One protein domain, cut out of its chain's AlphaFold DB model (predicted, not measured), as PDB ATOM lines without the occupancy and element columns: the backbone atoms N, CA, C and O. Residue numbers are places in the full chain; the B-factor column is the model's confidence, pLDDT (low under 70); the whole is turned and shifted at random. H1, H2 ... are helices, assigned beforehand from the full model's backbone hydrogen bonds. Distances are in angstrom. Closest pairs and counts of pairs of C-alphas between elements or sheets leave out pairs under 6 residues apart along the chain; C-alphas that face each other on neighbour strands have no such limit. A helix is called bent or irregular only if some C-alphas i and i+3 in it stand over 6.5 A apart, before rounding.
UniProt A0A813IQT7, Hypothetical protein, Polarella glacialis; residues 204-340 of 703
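What this domain is: This is residues 204 to 340 of the 703 residues of the protein "Hypothetical protein" of Polarella glacialis (UniProt A0A813IQT7). H1, H2b and H3 make a slim up-and-down bundle, with H2a turning the corner. The printed part has 137 residues, 121 of them in three named helices, in the order H1, H2, H3 along the chain, with no named strand; the class is all helix. Only just loose, close to extended, the rod spans 78 by 19 by 17 A; radius of gyration of the C-alphas 21.0 A.

How they stand to each other: H1, residues 204 to 242, is only just irregular, 6.9 A between C-alphas 204 and 207. H2, residues 244 to 278, one helix by its hydrogen bonds, is bent, 8.3 A between C-alphas 253 and 256, into H2a, to 253, and H2b, from 256. H3, residues 293 to 339, and H2b form a hairpin, C-alphas Val 313 and Ile 261 closest at 5.7 A. Backbone O i to N i+4 pairs are within hydrogen-bond range throughout H2a and H2b, in 32 of 35 in H1 and 39 of 43 in H3.

Where its parts are: C-alpha 204 lies at (19.793, 13.055, 54.656), C-alpha 339 at (49.602, -25.957, -4.573).

The domain as a whole: The printed part has no cut, a long link H2 to H3, and pLDDT under 70 at residues 285 to 286.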
ATOM      1  N   ALA A 204      20.361  12.374  55.821       95.38
ATOM      2  CA  ALA A 204      19.793  13.055  54.656       95.38
ATOM      3  C   ALA A 204      20.572  12.820  53.346       95.38
ATOM      4  O   ALA A 204      20.017  13.004  52.265       95.38
ATOM      5  N   ALA A 205      21.838  12.399  53.409       95.44
ATOM      6  CA  ALA A 205      22.640  12.062  52.230       95.44
ATOM      7  C   ALA A 205      22.508  10.583  51.799       95.44
ATOM      8  O   ALA A 205      22.907  10.226  50.686       95.44
ATOM      9  N   VAL A 206      21.901   9.726  52.633       96.50
ATOM     10  CA  VAL A 206      21.677   8.297  52.346       96.50
ATOM     11  C   VAL A 206      20.929   8.057  51.024       96.50
ATOM     12  O   VAL A 206      21.396   7.207  50.260       96.50
ATOM     13  N   PRO A 207      19.860   8.802  50.663       96.81
ATOM     14  CA  PRO A 207      19.159   8.596  49.394       96.81
ATOM     15  C   PRO A 207      20.062   8.687  48.163       96.81
ATOM     16  O   PRO A 207      20.020   7.813  47.296       96.81
ATOM     17  N   SER A 208      20.933   9.696  48.115       94.19
ATOM     18  CA  SER A 208      21.870   9.895  47.004       94.19
ATOM     19  C   SER A 208      22.924   8.784  46.925       94.19
ATOM     20  O   SER A 208      23.279   8.340  45.832       94.19
ATOM     21  N   ILE A 209      23.401   8.283  48.068       95.44
ATOM     22  CA  ILE A 209      24.359   7.168  48.108       95.44
ATOM     23  C   ILE A 209      23.704   5.864  47.658       95.44
ATOM     24  O   ILE A 209      24.322   5.095  46.922       95.44
ATOM     25  N   ILE A 210      22.457   5.614  48.065       96.06
ATOM     26  CA  ILE A 210      21.693   4.440  47.633       96.06
ATOM     27  C   ILE A 210      21.482   4.484  46.129       96.06
ATOM     28  O   ILE A 210      21.853   3.530  45.451       96.06
ATOM     29  N   ALA A 211      20.964   5.597  45.605       94.94
ATOM     30  CA  ALA A 211      20.787   5.824  44.175       94.94
ATOM     31  C   ALA A 211      22.074   5.495  43.391       94.94
ATOM     32  O   ALA A 211      22.063   4.704  42.442       94.94
ATOM     33  N   ARG A 212      23.222   5.998  43.867       94.62
ATOM     34  CA  ARG A 212      24.534   5.708  43.281       94.62
ATOM     35  C   ARG A 212      24.905   4.225  43.373       94.62
ATOM     36  O   ARG A 212      25.377   3.648  42.395       94.62
ATOM     37  N   ALA A 213      24.684   3.602  44.529       95.69
ATOM     38  CA  ALA A 213      24.978   2.192  44.768       95.69
ATOM     39  C   ALA A 213      24.162   1.260  43.859       95.69
ATOM     40  O   ALA A 213      24.715   0.281  43.357       95.69
ATOM     41  N   VAL A 214      22.883   1.576  43.618       95.50
ATOM     42  CA  VAL A 214      22.025   0.837  42.681       95.50
ATOM     43  C   VAL A 214      22.574   0.938  41.263       95.50
ATOM     44  O   VAL A 214      22.783  -0.089  40.618       95.50
ATOM     45  N   CYS A 215      22.858   2.156  40.793       94.50
ATOM     46  CA  CYS A 215      23.416   2.358  39.456       94.50
ATOM     47  C   CYS A 215      24.705   1.553  39.274       94.50
ATOM     48  O   CYS A 215      24.842   0.801  38.312       94.50
ATOM     49  N   ASP A 216      25.620   1.644  40.245       94.50
ATOM     50  CA  ASP A 216      26.892   0.928  40.204       94.50
ATOM     51  C   ASP A 216      26.706  -0.589  40.235       94.50
ATOM     52  O   ASP A 216      27.461  -1.309  39.581       94.50
ATOM     53  N   TRP A 217      25.715  -1.095  40.970       93.88
ATOM     54  CA  TRP A 217      25.399  -2.521  40.994       93.88
ATOM     55  C   TRP A 217      25.026  -3.040  39.605       93.88
ATOM     56  O   TRP A 217      25.623  -4.008  39.136       93.88
ATOM     57  N   HIS A 218      24.102  -2.364  38.923       93.12
ATOM     58  CA  HIS A 218      23.658  -2.766  37.588       93.12
ATOM     59  C   HIS A 218      24.694  -2.479  36.501       93.12
ATOM     60  O   HIS A 218      24.755  -3.202  35.509       93.12
ATOM     61  N   TRP A 219      25.545  -1.471  36.690       95.12
ATOM     62  CA  TRP A 219      26.602  -1.122  35.745       95.12
ATOM     63  C   TRP A 219      27.798  -2.089  35.775       95.12
ATOM     64  O   TRP A 219      28.484  -2.255  34.767       95.12
ATOM     65  N   ARG A 220      28.047  -2.777  36.903       94.38
ATOM     66  CA  ARG A 220      29.179  -3.717  37.051       94.38
ATOM     67  C   ARG A 220      29.203  -4.819  35.996       94.38
ATOM     68  O   ARG A 220      30.276  -5.108  35.476       94.38
ATOM     69  N   GLY A 221      28.055  -5.431  35.699       94.12
ATOM     70  CA  GLY A 221      27.957  -6.516  34.715       94.12
ATOM     71  C   GLY A 221      28.369  -6.058  33.312       94.12
ATOM     72  O   GLY A 221      29.376  -6.540  32.795       94.12
ATOM     73  N   PRO A 222      27.669  -5.066  32.727       95.19
ATOM     74  CA  PRO A 222      28.026  -4.487  31.435       95.19
ATOM     75  C   PRO A 222      29.468  -3.968  31.369       95.19
ATOM     76  O   PRO A 222      30.137  -4.156  30.356       95.19
ATOM     77  N   LEU A 223      29.981  -3.357  32.443       96.44
ATOM     78  CA  LEU A 223      31.365  -2.886  32.497       96.44
ATOM     79  C   LEU A 223      32.379  -4.032  32.413       96.44
ATOM     80  O   LEU A 223      33.343  -3.926  31.655       96.44
ATOM     81  N   ALA A 224      32.166  -5.114  33.165       95.88
ATOM     82  CA  ALA A 224      33.027  -6.291  33.109       95.88
ATOM     83  C   ALA A 224      32.980  -6.952  31.722       95.88
ATOM     84  O   ALA A 224      34.023  -7.297  31.168       95.88
ATOM     85  N   GLU A 225      31.788  -7.061  31.125       95.25
ATOM     86  CA  GLU A 225      31.638  -7.578  29.762       95.25
ATOM     87  C   GLU A 225      32.329  -6.681  28.721       95.25
ATOM     88  O   GLU A 225      32.947  -7.200  27.792       95.25
ATOM     89  N   LEU A 226      32.284  -5.350  28.871       96.06
ATOM     90  CA  LEU A 226      33.001  -4.434  27.979       96.06
ATOM     91  C   LEU A 226      34.512  -4.624  28.098       96.06
ATOM     92  O   LEU A 226      35.171  -4.762  27.078       96.06
ATOM     93  N   GLN A 227      35.056  -4.675  29.315       96.88
ATOM     94  CA  GLN A 227      36.494  -4.892  29.526       96.88
ATOM     95  C   GLN A 227      36.957  -6.219  28.913       96.88
ATOM     96  O   GLN A 227      38.015  -6.294  28.288       96.88
ATOM     97  N   GLN A 228      36.140  -7.265  29.053       95.31
ATOM     98  CA  GLN A 228      36.393  -8.566  28.446       95.31
ATOM     99  C   GLN A 228      36.351  -8.500  26.912       95.31
ATOM    100  O   GLN A 228      37.210  -9.085  26.252       95.31
ATOM    101  N   LEU A 229      35.372  -7.791  26.343       95.69
ATOM    102  CA  LEU A 229      35.243  -7.576  24.903       95.69
ATOM    103  C   LEU A 229      36.415  -6.760  24.342       95.69
ATOM    104  O   LEU A 229      36.951  -7.145  23.309       95.69
ATOM    105  N   GLU A 230      36.824  -5.679  25.011       96.00
ATOM    106  CA  GLU A 230      37.965  -4.837  24.629       96.00
ATOM    107  C   GLU A 230      39.259  -5.650  24.610       96.00
ATOM    108  O   GLU A 230      39.905  -5.749  23.568       96.00
ATOM    109  N   GLY A 231      39.587  -6.307  25.728       95.50
ATOM    110  CA  GLY A 231      40.811  -7.098  25.834       95.50
ATOM    111  C   GLY A 231      40.848  -8.266  24.847       95.50
ATOM    112  O   GLY A 231      41.882  -8.539  24.236       95.50
ATOM    113  N   TRP A 232      39.712  -8.941  24.637       95.12
ATOM    114  CA  TRP A 232      39.626  -9.997  23.631       95.12
ATOM    115  C   TRP A 232      39.760  -9.444  22.208       95.12
ATOM    116  O   TRP A 232      40.513 -10.009  21.417       95.12
ATOM    117  N   TRP A 233      39.069  -8.351  21.871       95.50
ATOM    118  CA  TRP A 233      39.078  -7.794  20.518       95.50
ATOM    119  C   TRP A 233      40.456  -7.261  20.126       95.50
ATOM    120  O   TRP A 233      40.927  -7.552  19.029       95.50
ATOM    121  N   GLU A 234      41.134  -6.552  21.028       95.38
ATOM    122  CA  GLU A 234      42.495  -6.052  20.809       95.38
ATOM    123  C   GLU A 234      43.487  -7.200  20.576       95.38
ATOM    124  O   GLU A 234      44.248  -7.178  19.606       95.38
ATOM    125  N   SER A 235      43.418  -8.251  21.399       94.62
ATOM    126  CA  SER A 235      44.274  -9.438  21.270       94.62
ATOM    127  C   SER A 235      43.994 -10.239  19.992       94.62
ATOM    128  O   SER A 235      44.920 -10.604  19.256       94.62
ATOM    129  N   ALA A 236      42.717 -10.479  19.679       93.00
ATOM    130  CA  ALA A 236      42.305 -11.197  18.477       93.00
ATOM    131  C   ALA A 236      42.710 -10.430  17.213       93.00
ATOM    132  O   ALA A 236      43.257 -11.023  16.284       93.00
ATOM    133  N   ARG A 237      42.507  -9.108  17.195       95.25
ATOM    134  CA  ARG A 237      42.920  -8.240  16.090       95.25
ATOM    135  C   ARG A 237      44.432  -8.263  15.890       95.25
ATOM    136  O   ARG A 237      44.866  -8.469  14.762       95.25
ATOM    137  N   ALA A 238      45.225  -8.102  16.951       95.88
ATOM    138  CA  ALA A 238      46.685  -8.165  16.861       95.88
ATOM    139  C   ALA A 238      47.167  -9.529  16.331       95.88
ATOM    140  O   ALA A 238      48.030  -9.592  15.457       95.88
ATOM    141  N   SER A 239      46.552 -10.621  16.797       93.88
ATOM    142  CA  SER A 239      46.868 -11.983  16.345       93.88
ATOM    143  C   SER A 239      46.515 -12.203  14.871       93.88
ATOM    144  O   SER A 239      47.317 -12.751  14.118       93.88
ATOM    145  N   LEU A 240      45.340 -11.736  14.431       94.38
ATOM    146  CA  LEU A 240      44.939 -11.792  13.024       94.38
ATOM    147  C   LEU A 240      45.882 -10.970  12.145       94.38
ATOM    148  O   LEU A 240      46.303 -11.460  11.105       94.38
ATOM    149  N   GLN A 241      46.259  -9.764  12.576       96.19
ATOM    150  CA  GLN A 241      47.203  -8.902  11.857       96.19
ATOM    151  C   GLN A 241      48.602  -9.523  11.727       96.19
ATOM    152  O   GLN A 241      49.290  -9.252  10.744       96.19
ATOM    153  N   GLY A 242      49.009 -10.394  12.660       95.00
ATOM    154  CA  GLY A 242      50.223 -11.207  12.526       95.00
ATOM    155  C   GLY A 242      50.160 -12.230  11.381       95.00
ATOM    156  O   GLY A 242      51.193 -12.609  10.835       95.00
ATOM    157  N   HIS A 243      48.958 -12.638  10.967       95.88
ATOM    158  CA  HIS A 243      48.709 -13.495   9.807       95.88
ATOM    159  C   HIS A 243      48.243 -12.654   8.610       95.88
ATOM    160  O   HIS A 243      47.061 -12.625   8.276       95.88
ATOM    161  N   VAL A 244      49.193 -11.979   7.955       96.94
ATOM    162  CA  VAL A 244      48.953 -10.963   6.911       96.94
ATOM    163  C   VAL A 244      47.939 -11.410   5.846       96.94
ATOM    164  O   VAL A 244      46.971 -10.694   5.596       96.94
ATOM    165  N   GLU A 245      48.097 -12.601   5.261       96.44
ATOM    166  CA  GLU A 245      47.187 -13.105   4.216       96.44
ATOM    167  C   GLU A 245      45.765 -13.369   4.729       96.44
ATOM    168  O   GLU A 245      44.784 -12.979   4.092       96.44
ATOM    169  N   LEU A 246      45.650 -13.986   5.911       96.31
ATOM    170  CA  LEU A 246      44.368 -14.226   6.573       96.31
ATOM    171  C   LEU A 246      43.663 -12.901   6.876       96.31
ATOM    172  O   LEU A 246      42.466 -12.775   6.634       96.31
ATOM    173  N   TRP A 247      44.398 -11.911   7.388       97.44
ATOM    174  CA  TRP A 247      43.857 -10.592   7.693       97.44
ATOM    175  C   TRP A 247      43.392  -9.851   6.444       97.44
ATOM    176  O   TRP A 247      42.292  -9.306   6.455       97.44
ATOM    177  N   HIS A 248      44.177  -9.856   5.362       97.81
ATOM    178  CA  HIS A 248      43.777  -9.221   4.106       97.81
ATOM    179  C   HIS A 248      42.469  -9.805   3.572       97.81
ATOM    180  O   HIS A 248      41.531  -9.044   3.337       97.81
ATOM    181  N   ARG A 249      42.357 -11.138   3.495       97.31
ATOM    182  CA  ARG A 249      41.104 -11.781   3.072       97.31
ATOM    183  C   ARG A 249      39.946 -11.496   4.013       97.31
ATOM    184  O   ARG A 249      38.843 -11.224   3.561       97.31
ATOM    185  N   LEU A 250      40.185 -11.496   5.322       96.62
ATOM    186  CA  LEU A 250      39.142 -11.179   6.296       96.62
ATOM    187  C   LEU A 250      38.662  -9.726   6.167       96.62
ATOM    188  O   LEU A 250      37.476  -9.452   6.323       96.62
ATOM    189  N   VAL A 251      39.560  -8.784   5.872       97.31
ATOM    190  CA  VAL A 251      39.207  -7.381   5.613       97.31
ATOM    191  C   VAL A 251      38.438  -7.233   4.300       97.31
ATOM    192  O   VAL A 251      37.516  -6.419   4.237       97.31
ATOM    193  N   GLU A 252      38.787  -8.004   3.273       97.19
ATOM    194  CA  GLU A 252      38.081  -8.026   1.988       97.19
ATOM    195  C   GLU A 252      36.672  -8.624   2.116       97.19
ATOM    196  O   GLU A 252      35.708  -8.007   1.661       97.19
ATOM    197  N   GLU A 253      36.535  -9.776   2.776       96.62
ATOM    198  CA  GLU A 253      35.264 -10.502   2.912       96.62
ATOM    199  C   GLU A 253      34.343  -9.889   3.982       96.62
ATOM    200  O   GLU A 253      33.146  -9.713   3.760       96.62
ATOM    201  N   GLU A 254      34.892  -9.509   5.141       96.38
ATOM    202  CA  GLU A 254      34.130  -9.134   6.343       96.38
ATOM    203  C   GLU A 254      34.437  -7.708   6.841       96.38
ATOM    204  O   GLU A 254      34.071  -7.323   7.959       96.38
ATOM    205  N   GLY A 255      35.072  -6.860   6.023       95.00
ATOM    206  CA  GLY A 255      35.514  -5.517   6.422       95.00
ATOM    207  C   GLY A 255      34.414  -4.610   6.987       95.00
ATOM    208  O   GLY A 255      34.677  -3.782   7.864       95.00
ATOM    209  N   LEU A 256      33.162  -4.776   6.544       94.31
ATOM    210  CA  LEU A 256      32.010  -4.063   7.109       94.31
ATOM    211  C   LEU A 256      31.742  -4.456   8.571       94.31
ATOM    212  O   LEU A 256      31.432  -3.585   9.387       94.31
ATOM    213  N   PHE A 257      31.884  -5.738   8.915       93.25
ATOM    214  CA  PHE A 257      31.691  -6.230  10.278       93.25
ATOM    215  C   PHE A 257      32.842  -5.823  11.187       93.25
ATOM    216  O   PHE A 257      32.574  -5.363  12.294       93.25
ATOM    217  N   LEU A 258      34.088  -5.878  10.704       95.25
ATOM    218  CA  LEU A 258      35.252  -5.381  11.449       95.25
ATOM    219  C   LEU A 258      35.062  -3.907  11.848       95.25
ATOM    220  O   LEU A 258      35.155  -3.561  13.024       95.25
ATOM    221  N   ARG A 259      34.673  -3.047  10.894       95.88
ATOM    222  CA  ARG A 259      34.386  -1.626  11.170       95.88
ATOM    223  C   ARG A 259      33.188  -1.434  12.098       95.88
ATOM    224  O   ARG A 259      33.168  -0.485  12.877       95.88
ATOM    225  N   ARG A 260      32.162  -2.287  11.999       95.31
ATOM    226  CA  ARG A 260      30.996  -2.243  12.896       95.31
ATOM    227  C   ARG A 260      31.382  -2.613  14.327       95.31
ATOM    228  O   ARG A 260      30.862  -1.986  15.243       95.31
ATOM    229  N   ILE A 261      32.274  -3.584  14.513       95.31
ATOM    230  CA  ILE A 261      32.792  -3.959  15.832       95.31
ATOM    231  C   ILE A 261      33.611  -2.808  16.407       95.31
ATOM    232  O   ILE A 261      33.296  -2.376  17.508       95.31
ATOM    233  N   ASP A 262      34.552  -2.243  15.643       96.69
ATOM    234  CA  ASP A 262      35.359  -1.093  16.082       96.69
ATOM    235  C   ASP A 262      34.470   0.085  16.521       96.69
ATOM    236  O   ASP A 262      34.534   0.527  17.667       96.69
ATOM    237  N   ARG A 263      33.535   0.519  15.662       96.81
ATOM    238  CA  ARG A 263      32.569   1.582  16.003       96.81
ATOM    239  C   ARG A 263      31.683   1.214  17.192       96.81
ATOM    240  O   ARG A 263      31.276   2.089  17.950       96.81
ATOM    241  N   GLY A 264      31.335  -0.063  17.323       96.44
ATOM    242  CA  GLY A 264      30.538  -0.582  18.427       96.44
ATOM    243  C   GLY A 264      31.276  -0.488  19.758       96.44
ATOM    244  O   GLY A 264      30.709   0.005  20.729       96.44
ATOM    245  N   VAL A 265      32.546  -0.896  19.787       96.62
ATOM    246  CA  VAL A 265      33.428  -0.775  20.953       96.62
ATOM    247  C   VAL A 265      33.635   0.700  21.314       96.62
ATOM    248  O   VAL A 265      33.461   1.066  22.473       96.62
ATOM    249  N   ASP A 266      33.886   1.576  20.339       96.88
ATOM    250  CA  ASP A 266      34.032   3.020  20.588       96.88
ATOM    251  C   ASP A 266      32.744   3.669  21.119       96.88
ATOM    252  O   ASP A 266      32.778   4.520  22.015       96.88
ATOM    253  N   ALA A 267      31.580   3.236  20.629       95.56
ATOM    254  CA  ALA A 267      30.299   3.675  21.168       95.56
ATOM    255  C   ALA A 267      30.086   3.196  22.616       95.56
ATOM    256  O   ALA A 267      29.575   3.954  23.437       95.56
ATOM    257  N   LEU A 268      30.506   1.971  22.955       96.56
ATOM    258  CA  LEU A 268      30.451   1.460  24.329       96.56
ATOM    259  C   LEU A 268      31.406   2.222  25.263       96.56
ATOM    260  O   LEU A 268      31.024   2.543  26.388       96.56
ATOM    261  N   ARG A 269      32.606   2.588  24.791       96.19
ATOM    262  CA  ARG A 269      33.531   3.482  25.516       96.19
ATOM    263  C   ARG A 269      32.905   4.849  25.771       96.19
ATOM    264  O   ARG A 269      32.994   5.367  26.881       96.19
ATOM    265  N   SER A 270      32.220   5.399  24.772       94.88
ATOM    266  CA  SER A 270      31.507   6.675  24.894       94.88
ATOM    267  C   SER A 270      30.370   6.589  25.919       94.88
ATOM    268  O   SER A 270      30.259   7.456  26.782       94.88
ATOM    269  N   ALA A 271      29.580   5.508  25.901       93.88
ATOM    270  CA  ALA A 271      28.541   5.256  26.904       93.88
ATOM    271  C   ALA A 271      29.127   5.108  28.320       93.88
ATOM    272  O   ALA A 271      28.570   5.637  29.282       93.88
ATOM    273  N   ARG A 272      30.292   4.457  28.454       95.81
ATOM    274  CA  ARG A 272      31.035   4.398  29.719       95.81
ATOM    275  C   ARG A 272      31.475   5.778  30.193       95.81
ATOM    276  O   ARG A 272      31.340   6.065  31.379       95.81
ATOM    277  N   GLN A 273      31.973   6.623  29.297       94.69
ATOM    278  CA  GLN A 273      32.358   7.986  29.647       94.69
ATOM    279  C   GLN A 273      31.148   8.805  30.110       94.69
ATOM    280  O   GLN A 273      31.236   9.465  31.140       94.69
ATOM    281  N   LEU A 274      30.007   8.697  29.418       92.06
ATOM    282  CA  LEU A 274      28.754   9.343  29.825       92.06
ATOM    283  C   LEU A 274      28.302   8.885  31.215       92.06
ATOM    284  O   LEU A 274      27.963   9.722  32.047       92.06
ATOM    285  N   TYR A 275      28.357   7.578  31.498       93.88
ATOM    286  CA  TYR A 275      28.057   7.062  32.834       93.88
ATOM    287  C   TYR A 275      28.962   7.706  33.889       93.88
ATOM    288  O   TYR A 275      28.460   8.185  34.898       93.88
ATOM    289  N   VAL A 276      30.279   7.772  33.649       92.88
ATOM    290  CA  VAL A 276      31.240   8.409  34.570       92.88
ATOM    291  C   VAL A 276      30.940   9.898  34.765       92.88
ATOM    292  O   VAL A 276      31.064  10.394  35.881       92.88
ATOM    293  N   THR A 277      30.513  10.606  33.719       91.62
ATOM    294  CA  THR A 277      30.133  12.021  33.805       91.62
ATOM    295  C   THR A 277      28.894  12.243  34.673       91.62
ATOM    296  O   THR A 277      28.878  13.185  35.453       91.62
ATOM    297  N   TYR A 278      27.880  11.378  34.584       91.50
ATOM    298  CA  TYR A 278      26.655  11.487  35.395       91.50
ATOM    299  C   TYR A 278      26.778  10.860  36.798       91.50
ATOM    300  O   TYR A 278      25.863  10.940  37.612       91.50
ATOM    301  N   ALA A 279      27.892  10.188  37.071       90.50
ATOM    302  CA  ALA A 279      28.165   9.405  38.272       90.50
ATOM    303  C   ALA A 279      28.789  10.209  39.431       90.50
ATOM    304  O   ALA A 279      29.383   9.616  40.339       90.50
ATOM    305  N   ASP A 280      28.703  11.538  39.399       88.81
ATOM    306  CA  ASP A 280      29.389  12.435  40.335       88.81
ATOM    307  C   ASP A 280      28.689  12.578  41.703       88.81
ATOM    308  O   ASP A 280      29.331  12.929  42.698       88.81
ATOM    309  N   PHE A 281      27.409  12.218  41.802       87.56
ATOM    310  CA  PHE A 281      26.634  12.266  43.044       87.56
ATOM    311  C   PHE A 281      26.840  11.042  43.956       87.56
ATOM    312  O   PHE A 281      27.271   9.968  43.533       87.56
ATOM    313  N   GLY A 282      26.512  11.186  45.247       79.06
ATOM    314  CA  GLY A 282      26.548  10.075  46.213       79.06
ATOM    315  C   GLY A 282      27.952   9.510  46.467       79.06
ATOM    316  O   GLY A 282      28.098   8.400  46.981       79.06
ATOM    317  N   THR A 283      28.991  10.249  46.077       82.69
ATOM    318  CA  THR A 283      30.404   9.898  46.276       82.69
ATOM    319  C   THR A 283      30.934  10.346  47.639       82.69
ATOM    320  O   THR A 283      31.946   9.823  48.098       82.69
ATOM    321  N   SER A 284      30.244  11.279  48.303       78.69
ATOM    322  CA  SER A 284      30.647  11.870  49.578       78.69
ATOM    323  C   SER A 284      29.437  12.150  50.465       78.69
ATOM    324  O   SER A 284      28.356  12.465  49.974       78.69
ATOM    325  N   ALA A 285      29.645  12.132  51.782       66.00
ATOM    326  CA  ALA A 285      28.667  12.580  52.772       66.00
ATOM    327  C   ALA A 285      28.202  14.036  52.559       66.00
ATOM    328  O   ALA A 285      27.123  14.417  53.003       66.00
ATOM    329  N   ALA A 286      29.009  14.851  51.869       68.25
ATOM    330  CA  ALA A 286      28.695  16.247  51.581       68.25
ATOM    331  C   ALA A 286      27.638  16.433  50.480       68.25
ATOM    332  O   ALA A 286      27.079  17.521  50.371       68.25
ATOM    333  N   SER A 287      27.323  15.402  49.682       73.62
ATOM    334  CA  SER A 287      26.294  15.482  48.635       73.62
ATOM    335  C   SER A 287      24.874  15.347  49.202       73.62
ATOM    336  O   SER A 287      24.039  14.655  48.621       73.62
ATOM    337  N   GLY A 288      24.618  15.947  50.368       71.56
ATOM    338  CA  GLY A 288      23.305  15.961  51.003       71.56
ATOM    339  C   GLY A 288      22.279  16.557  50.050       71.56
ATOM    340  O   GLY A 288      22.419  17.693  49.600       71.56
ATOM    341  N   GLY A 289      21.271  15.768  49.706       77.88
ATOM    342  CA  GLY A 289      20.286  16.143  48.710       77.88
ATOM    343  C   GLY A 289      19.190  15.090  48.607       77.88
ATOM    344  O   GLY A 289      19.423  13.927  48.958       77.88
ATOM    345  N   PRO A 290      17.993  15.491  48.147       90.56
ATOM    346  CA  PRO A 290      16.906  14.559  47.894       90.56
ATOM    347  C   PRO A 290      17.337  13.503  46.873       90.56
ATOM    348  O   PRO A 290      18.370  13.617  46.214       90.56
ATOM    349  N   TRP A 291      16.523  12.462  46.742       92.06
ATOM    350  CA  TRP A 291      16.733  11.434  45.732       92.06
ATOM    351  C   TRP A 291      16.950  12.058  44.336       92.06
ATOM    352  O   TRP A 291      16.116  12.853  43.896       92.06
ATOM    353  N   PRO A 292      18.053  11.742  43.636       92.62
ATOM    354  CA  PRO A 292      18.421  12.431  42.404       92.62
ATOM    355  C   PRO A 292      17.697  11.828  41.189       92.62
ATOM    356  O   PRO A 292      18.335  11.218  40.330       92.62
ATOM    357  N   ASP A 293      16.370  12.005  41.107       92.19
ATOM    358  CA  ASP A 293      15.500  11.374  40.091       92.19
ATOM    359  C   ASP A 293      16.048  11.568  38.659       92.19
ATOM    360  O   ASP A 293      16.196  10.615  37.895       92.19
ATOM    361  N   GLN A 294      16.426  12.800  38.297       93.19
ATOM    362  CA  GLN A 294      16.915  13.113  36.949       93.19
ATOM    363  C   GLN A 294      18.238  12.401  36.624       93.19
ATOM    364  O   GLN A 294      18.392  11.855  35.532       93.19
ATOM    365  N   MET A 295      19.191  12.377  37.559       92.94
ATOM    366  CA  MET A 295      20.477  11.707  37.334       92.94
ATOM    367  C   MET A 295      20.316  10.187  37.318       92.94
ATOM    368  O   MET A 295      20.948   9.517  36.504       92.94
ATOM    369  N   MET A 296      19.422   9.639  38.147       92.81
ATOM    370  CA  MET A 296      19.054   8.222  38.122       92.81
ATOM    371  C   MET A 296      18.500   7.807  36.762       92.81
ATOM    372  O   MET A 296      18.910   6.783  36.219       92.81
ATOM    373  N   GLN A 297      17.619   8.619  36.176       93.12
ATOM    374  CA  GLN A 297      17.083   8.368  34.840       93.12
ATOM    375  C   GLN A 297      18.176   8.411  33.764       93.12
ATOM    376  O   GLN A 297      18.213   7.525  32.907       93.12
ATOM    377  N   LEU A 298      19.094   9.384  33.825       93.25
ATOM    378  CA  LEU A 298      20.225   9.483  32.893       93.25
ATOM    379  C   LEU A 298      21.181   8.286  33.014       93.25
ATOM    380  O   LEU A 298      21.574   7.709  32.000       93.25
ATOM    381  N   LEU A 299      21.509   7.861  34.237       93.44
ATOM    382  CA  LEU A 299      22.342   6.681  34.479       93.44
ATOM    383  C   LEU A 299      21.643   5.385  34.057       93.44
ATOM    384  O   LEU A 299      22.280   4.520  33.457       93.44
ATOM    385  N   ALA A 300      20.339   5.253  34.310       92.31
ATOM    386  CA  ALA A 300      19.545   4.116  33.849       92.31
ATOM    387  C   ALA A 300      19.501   4.048  32.318       92.31
ATOM    388  O   ALA A 300      19.655   2.969  31.744       92.31
ATOM    389  N   ALA A 301      19.339   5.192  31.648       92.56
ATOM    390  CA  ALA A 301      19.397   5.276  30.194       92.56
ATOM    391  C   ALA A 301      20.782   4.869  29.667       92.56
ATOM    392  O   ALA A 301      20.855   4.014  28.787       92.56
ATOM    393  N   ALA A 302      21.868   5.380  30.259       92.56
ATOM    394  CA  ALA A 302      23.234   5.011  29.886       92.56
ATOM    395  C   ALA A 302      23.515   3.509  30.098       92.56
ATOM    396  O   ALA A 302      24.086   2.853  29.226       92.56
ATOM    397  N   ALA A 303      23.066   2.930  31.217       92.25
ATOM    398  CA  ALA A 303      23.185   1.498  31.512       92.25
ATOM    399  C   ALA A 303      22.402   0.619  30.528       92.25
ATOM    400  O   ALA A 303      22.931  -0.381  30.025       92.25
ATOM    401  N   LYS A 304      21.162   1.002  30.206       91.50
ATOM    402  CA  LYS A 304      20.337   0.317  29.201       91.50
ATOM    403  C   LYS A 304      20.950   0.434  27.807       91.50
ATOM    404  O   LYS A 304      21.012  -0.559  27.080       91.50
ATOM    405  N   GLU A 305      21.460   1.608  27.445       92.69
ATOM    406  CA  GLU A 305      22.156   1.832  26.180       92.69
ATOM    407  C   GLU A 305      23.404   0.947  26.069       92.69
ATOM    408  O   GLU A 305      23.562   0.234  25.079       92.69
ATOM    409  N   MET A 306      24.245   0.912  27.103       94.88
ATOM    410  CA  MET A 306      25.423   0.046  27.126       94.88
ATOM    411  C   MET A 306      25.031  -1.426  26.966       94.88
ATOM    412  O   MET A 306      25.540  -2.104  26.078       94.88
ATOM    413  N   THR A 307      24.081  -1.911  27.768       93.56
ATOM    414  CA  THR A 307      23.643  -3.316  27.748       93.56
ATOM    415  C   THR A 307      23.060  -3.713  26.388       93.56
ATOM    416  O   THR A 307      23.388  -4.769  25.842       93.56
ATOM    417  N   SER A 308      22.222  -2.851  25.806       93.88
ATOM    418  CA  SER A 308      21.578  -3.101  24.509       93.88
ATOM    419  C   SER A 308      22.566  -3.098  23.340       93.88
ATOM    420  O   SER A 308      22.390  -3.875  22.403       93.88
ATOM    421  N   ARG A 309      23.626  -2.279  23.399       95.31
ATOM    422  CA  ARG A 309      24.694  -2.247  22.385       95.31
ATOM    423  C   ARG A 309      25.712  -3.371  22.562       95.31
ATOM    424  O   ARG A 309      26.239  -3.872  21.570       95.31
ATOM    425  N   LEU A 310      25.980  -3.786  23.798       96.06
ATOM    426  CA  LEU A 310      27.052  -4.729  24.105       96.06
ATOM    427  C   LEU A 310      26.803  -6.099  23.478       96.06
ATOM    428  O   LEU A 310      27.685  -6.637  22.809       96.06
ATOM    429  N   LYS A 311      25.585  -6.636  23.614       94.00
ATOM    430  CA  LYS A 311      25.244  -7.961  23.081       94.00
ATOM    431  C   LYS A 311      25.418  -8.053  21.550       94.00
ATOM    432  O   LYS A 311      26.137  -8.950  21.117       94.00
ATOM    433  N   PRO A 312      24.867  -7.147  20.716       94.50
ATOM    434  CA  PRO A 312      25.092  -7.174  19.270       94.50
ATOM    435  C   PRO A 312      26.564  -7.071  18.858       94.50
ATOM    436  O   PRO A 312      26.970  -7.751  17.915       94.50
ATOM    437  N   VAL A 313      27.362  -6.237  19.537       95.56
ATOM    438  CA  VAL A 313      28.795  -6.077  19.227       95.56
ATOM    439  C   VAL A 313      29.551  -7.352  19.586       95.56
ATOM    440  O   VAL A 313      30.266  -7.893  18.743       95.56
ATOM    441  N   ARG A 314      29.319  -7.883  20.790       94.50
ATOM    442  CA  ARG A 314      29.897  -9.143  21.266       94.50
ATOM    443  C   ARG A 314      29.543 -10.305  20.345       94.50
ATOM    444  O   ARG A 314      30.432 -11.025  19.906       94.50
ATOM    445  N   ASP A 315      28.265 -10.475  20.020       90.81
ATOM    446  CA  ASP A 315      27.789 -11.581  19.189       90.81
ATOM    447  C   ASP A 315      28.309 -11.447  17.742       90.81
ATOM    448  O   ASP A 315      28.694 -12.440  17.124       90.81
ATOM    449  N   SER A 316      28.403 -10.222  17.205       88.56
ATOM    450  CA  SER A 316      29.014  -9.981  15.889       88.56
ATOM    451  C   SER A 316      30.495 -10.356  15.874       88.56
ATOM    452  O   SER A 316      30.953 -11.007  14.935       88.56
ATOM    453  N   ALA A 317      31.236  -9.985  16.918       86.06
ATOM    454  CA  ALA A 317      32.663 -10.256  17.000       86.06
ATOM    455  C   ALA A 317      32.952 -11.746  17.240       86.06
ATOM    456  O   ALA A 317      33.778 -12.344  16.553       86.06
ATOM    457  N   ALA A 318      32.212 -12.375  18.149       83.06
ATOM    458  CA  ALA A 318      32.416 -13.762  18.544       83.06
ATOM    459  C   ALA A 318      32.019 -14.784  17.480       83.06
ATOM    460  O   ALA A 318      32.660 -15.828  17.374       83.06
ATOM    461  N   TRP A 319      30.934 -14.525  16.747       85.69
ATOM    462  CA  TRP A 319      30.383 -15.508  15.817       85.69
ATOM    463  C   TRP A 319      30.826 -15.232  14.394       85.69
ATOM    464  O   TRP A 319      31.387 -16.117  13.760       85.69
ATOM    465  N   ARG A 320      30.656 -14.005  13.892       88.38
ATOM    466  CA  ARG A 320      30.929 -13.744  12.473       88.38
ATOM    467  C   ARG A 320      32.414 -13.694  12.168       88.38
ATOM    468  O   ARG A 320      32.865 -14.420  11.291       88.38
ATOM    469  N   VAL A 321      33.185 -12.908  12.919       90.12
ATOM    470  CA  VAL A 321      34.621 -12.748  12.634       90.12
ATOM    471  C   VAL A 321      35.381 -14.047  12.875       90.12
ATOM    472  O   VAL A 321      36.215 -14.427  12.061       90.12
ATOM    473  N   VAL A 322      35.073 -14.764  13.959       90.94
ATOM    474  CA  VAL A 322      35.739 -16.038  14.268       90.94
ATOM    475  C   VAL A 322      35.389 -17.121  13.250       90.94
ATOM    476  O   VAL A 322      36.283 -17.847  12.815       90.94
ATOM    477  N   ASP A 323      34.117 -17.259  12.865       91.69
ATOM    478  CA  ASP A 323      33.719 -18.296  11.912       91.69
ATOM    479  C   ASP A 323      34.220 -17.966  10.491       91.69
ATOM    480  O   ASP A 323      34.710 -18.867   9.806       91.69
ATOM    481  N   ALA A 324      34.226 -16.688  10.091       94.19
ATOM    482  CA  ALA A 324      34.847 -16.243   8.843       94.19
ATOM    483  C   ALA A 324      36.363 -16.481   8.843       94.19
ATOM    484  O   ALA A 324      36.879 -17.119   7.930       94.19
ATOM    485  N   ALA A 325      37.076 -16.089   9.906       93.56
ATOM    486  CA  ALA A 325      38.515 -16.327  10.025       93.56
ATOM    487  C   ALA A 325      38.858 -17.822   9.939       93.56
ATOM    488  O   ALA A 325      39.810 -18.202   9.262       93.56
ATOM    489  N   LYS A 326      38.057 -18.699  10.557       92.44
ATOM    490  CA  LYS A 326      38.219 -20.156  10.413       92.44
ATOM    491  C   LYS A 326      37.955 -20.642   8.995       92.44
ATOM    492  O   LYS A 326      38.685 -21.510   8.520       92.44
ATOM    493  N   SER A 327      36.912 -20.131   8.340       94.81
ATOM    494  CA  SER A 327      36.589 -20.517   6.964       94.81
ATOM    495  C   SER A 327      37.708 -20.105   6.013       94.81
ATOM    496  O   SER A 327      38.163 -20.928   5.224       94.81
ATOM    497  N   ILE A 328      38.212 -18.878   6.142       95.44
ATOM    498  CA  ILE A 328      39.323 -18.369   5.336       95.44
ATOM    499  C   ILE A 328      40.590 -19.172   5.630       95.44
ATOM    500  O   ILE A 328      41.260 -19.618   4.707       95.44
ATOM    501  N   GLN A 329      40.896 -19.443   6.903       93.31
ATOM    502  CA  GLN A 329      42.046 -20.271   7.270       93.31
ATOM    503  C   GLN A 329      41.951 -21.682   6.674       93.31
ATOM    504  O   GLN A 329      42.956 -22.232   6.225       93.31
ATOM    505  N   LYS A 330      40.753 -22.275   6.650       93.00
ATOM    506  CA  LYS A 330      40.513 -23.563   5.995       93.00
ATOM    507  C   LYS A 330      40.765 -23.472   4.487       93.00
ATOM    508  O   LYS A 330      41.469 -24.323   3.959       93.00
ATOM    509  N   GLN A 331      40.251 -22.439   3.820       95.06
ATOM    510  CA  GLN A 331      40.477 -22.223   2.387       95.06
ATOM    511  C   GLN A 331      41.956 -21.999   2.060       95.06
ATOM    512  O   GLN A 331      42.443 -22.561   1.088       95.06
ATOM    513  N   LEU A 332      42.680 -21.209   2.862       93.31
ATOM    514  CA  LEU A 332      44.116 -20.984   2.679       93.31
ATOM    515  C   LEU A 332      44.890 -22.303   2.794       93.31
ATOM    516  O   LEU A 332      45.678 -22.613   1.911       93.31
ATOM    517  N   ARG A 333      44.577 -23.143   3.789       89.75
ATOM    518  CA  ARG A 333      45.172 -24.487   3.905       89.75
ATOM    519  C   ARG A 333      44.824 -25.397   2.730       89.75
ATOM    520  O   ARG A 333      45.669 -26.156   2.278       89.75
ATOM    521  N   GLU A 334      43.589 -25.357   2.238       89.31
ATOM    522  CA  GLU A 334      43.187 -26.134   1.059       89.31
ATOM    523  C   GLU A 334      43.918 -25.659  -0.204       89.31
ATOM    524  O   GLU A 334      44.346 -26.489  -1.001       89.31
ATOM    525  N   GLN A 335      44.120 -24.349  -0.367       90.94
ATOM    526  CA  GLN A 335      44.900 -23.772  -1.465       90.94
ATOM    527  C   GLN A 335      46.384 -24.139  -1.361       90.94
ATOM    528  O   GLN A 335      46.981 -24.529  -2.363       90.94
ATOM    529  N   GLU A 336      46.962 -24.095  -0.159       87.62
ATOM    530  CA  GLU A 336      48.319 -24.580   0.107       87.62
ATOM    531  C   GLU A 336      48.439 -26.064  -0.265       87.62
ATOM    532  O   GLU A 336      49.303 -26.422  -1.062       87.62
ATOM    533  N   LEU A 337      47.519 -26.916   0.202       81.06
ATOM    534  CA  LEU A 337      47.489 -28.346  -0.126       81.06
ATOM    535  C   LEU A 337      47.328 -28.616  -1.628       81.06
ATOM    536  O   LEU A 337      47.950 -29.540  -2.142       81.06
ATOM    537  N   GLN A 338      46.528 -27.819  -2.339       83.44
ATOM    538  CA  GLN A 338      46.379 -27.922  -3.796       83.44
ATOM    539  C   GLN A 338      47.623 -27.437  -4.549       83.44
ATOM    540  O   GLN A 338      47.913 -27.932  -5.638       83.44
ATOM    541  N   SER A 339      48.360 -26.474  -3.988       82.25
ATOM    542  CA  SER A 339      49.602 -25.957  -4.573       82.25
ATOM    543  C   SER A 339      50.797 -26.895  -4.366       82.25
ATOM    544  O   SER A 339      51.739 -26.889  -5.166       82.25
ATOM    545  N   ILE A 340      50.751 -27.737  -3.328       76.12
ATOM    546  CA  ILE A 340      51.764 -28.756  -3.063       76.12
ATOM    547  C   ILE A 340      51.605 -29.861  -4.110       76.12
ATOM    548  O   ILE A 340      50.682 -30.674  -4.065       76.12
TER     549      ILE A 340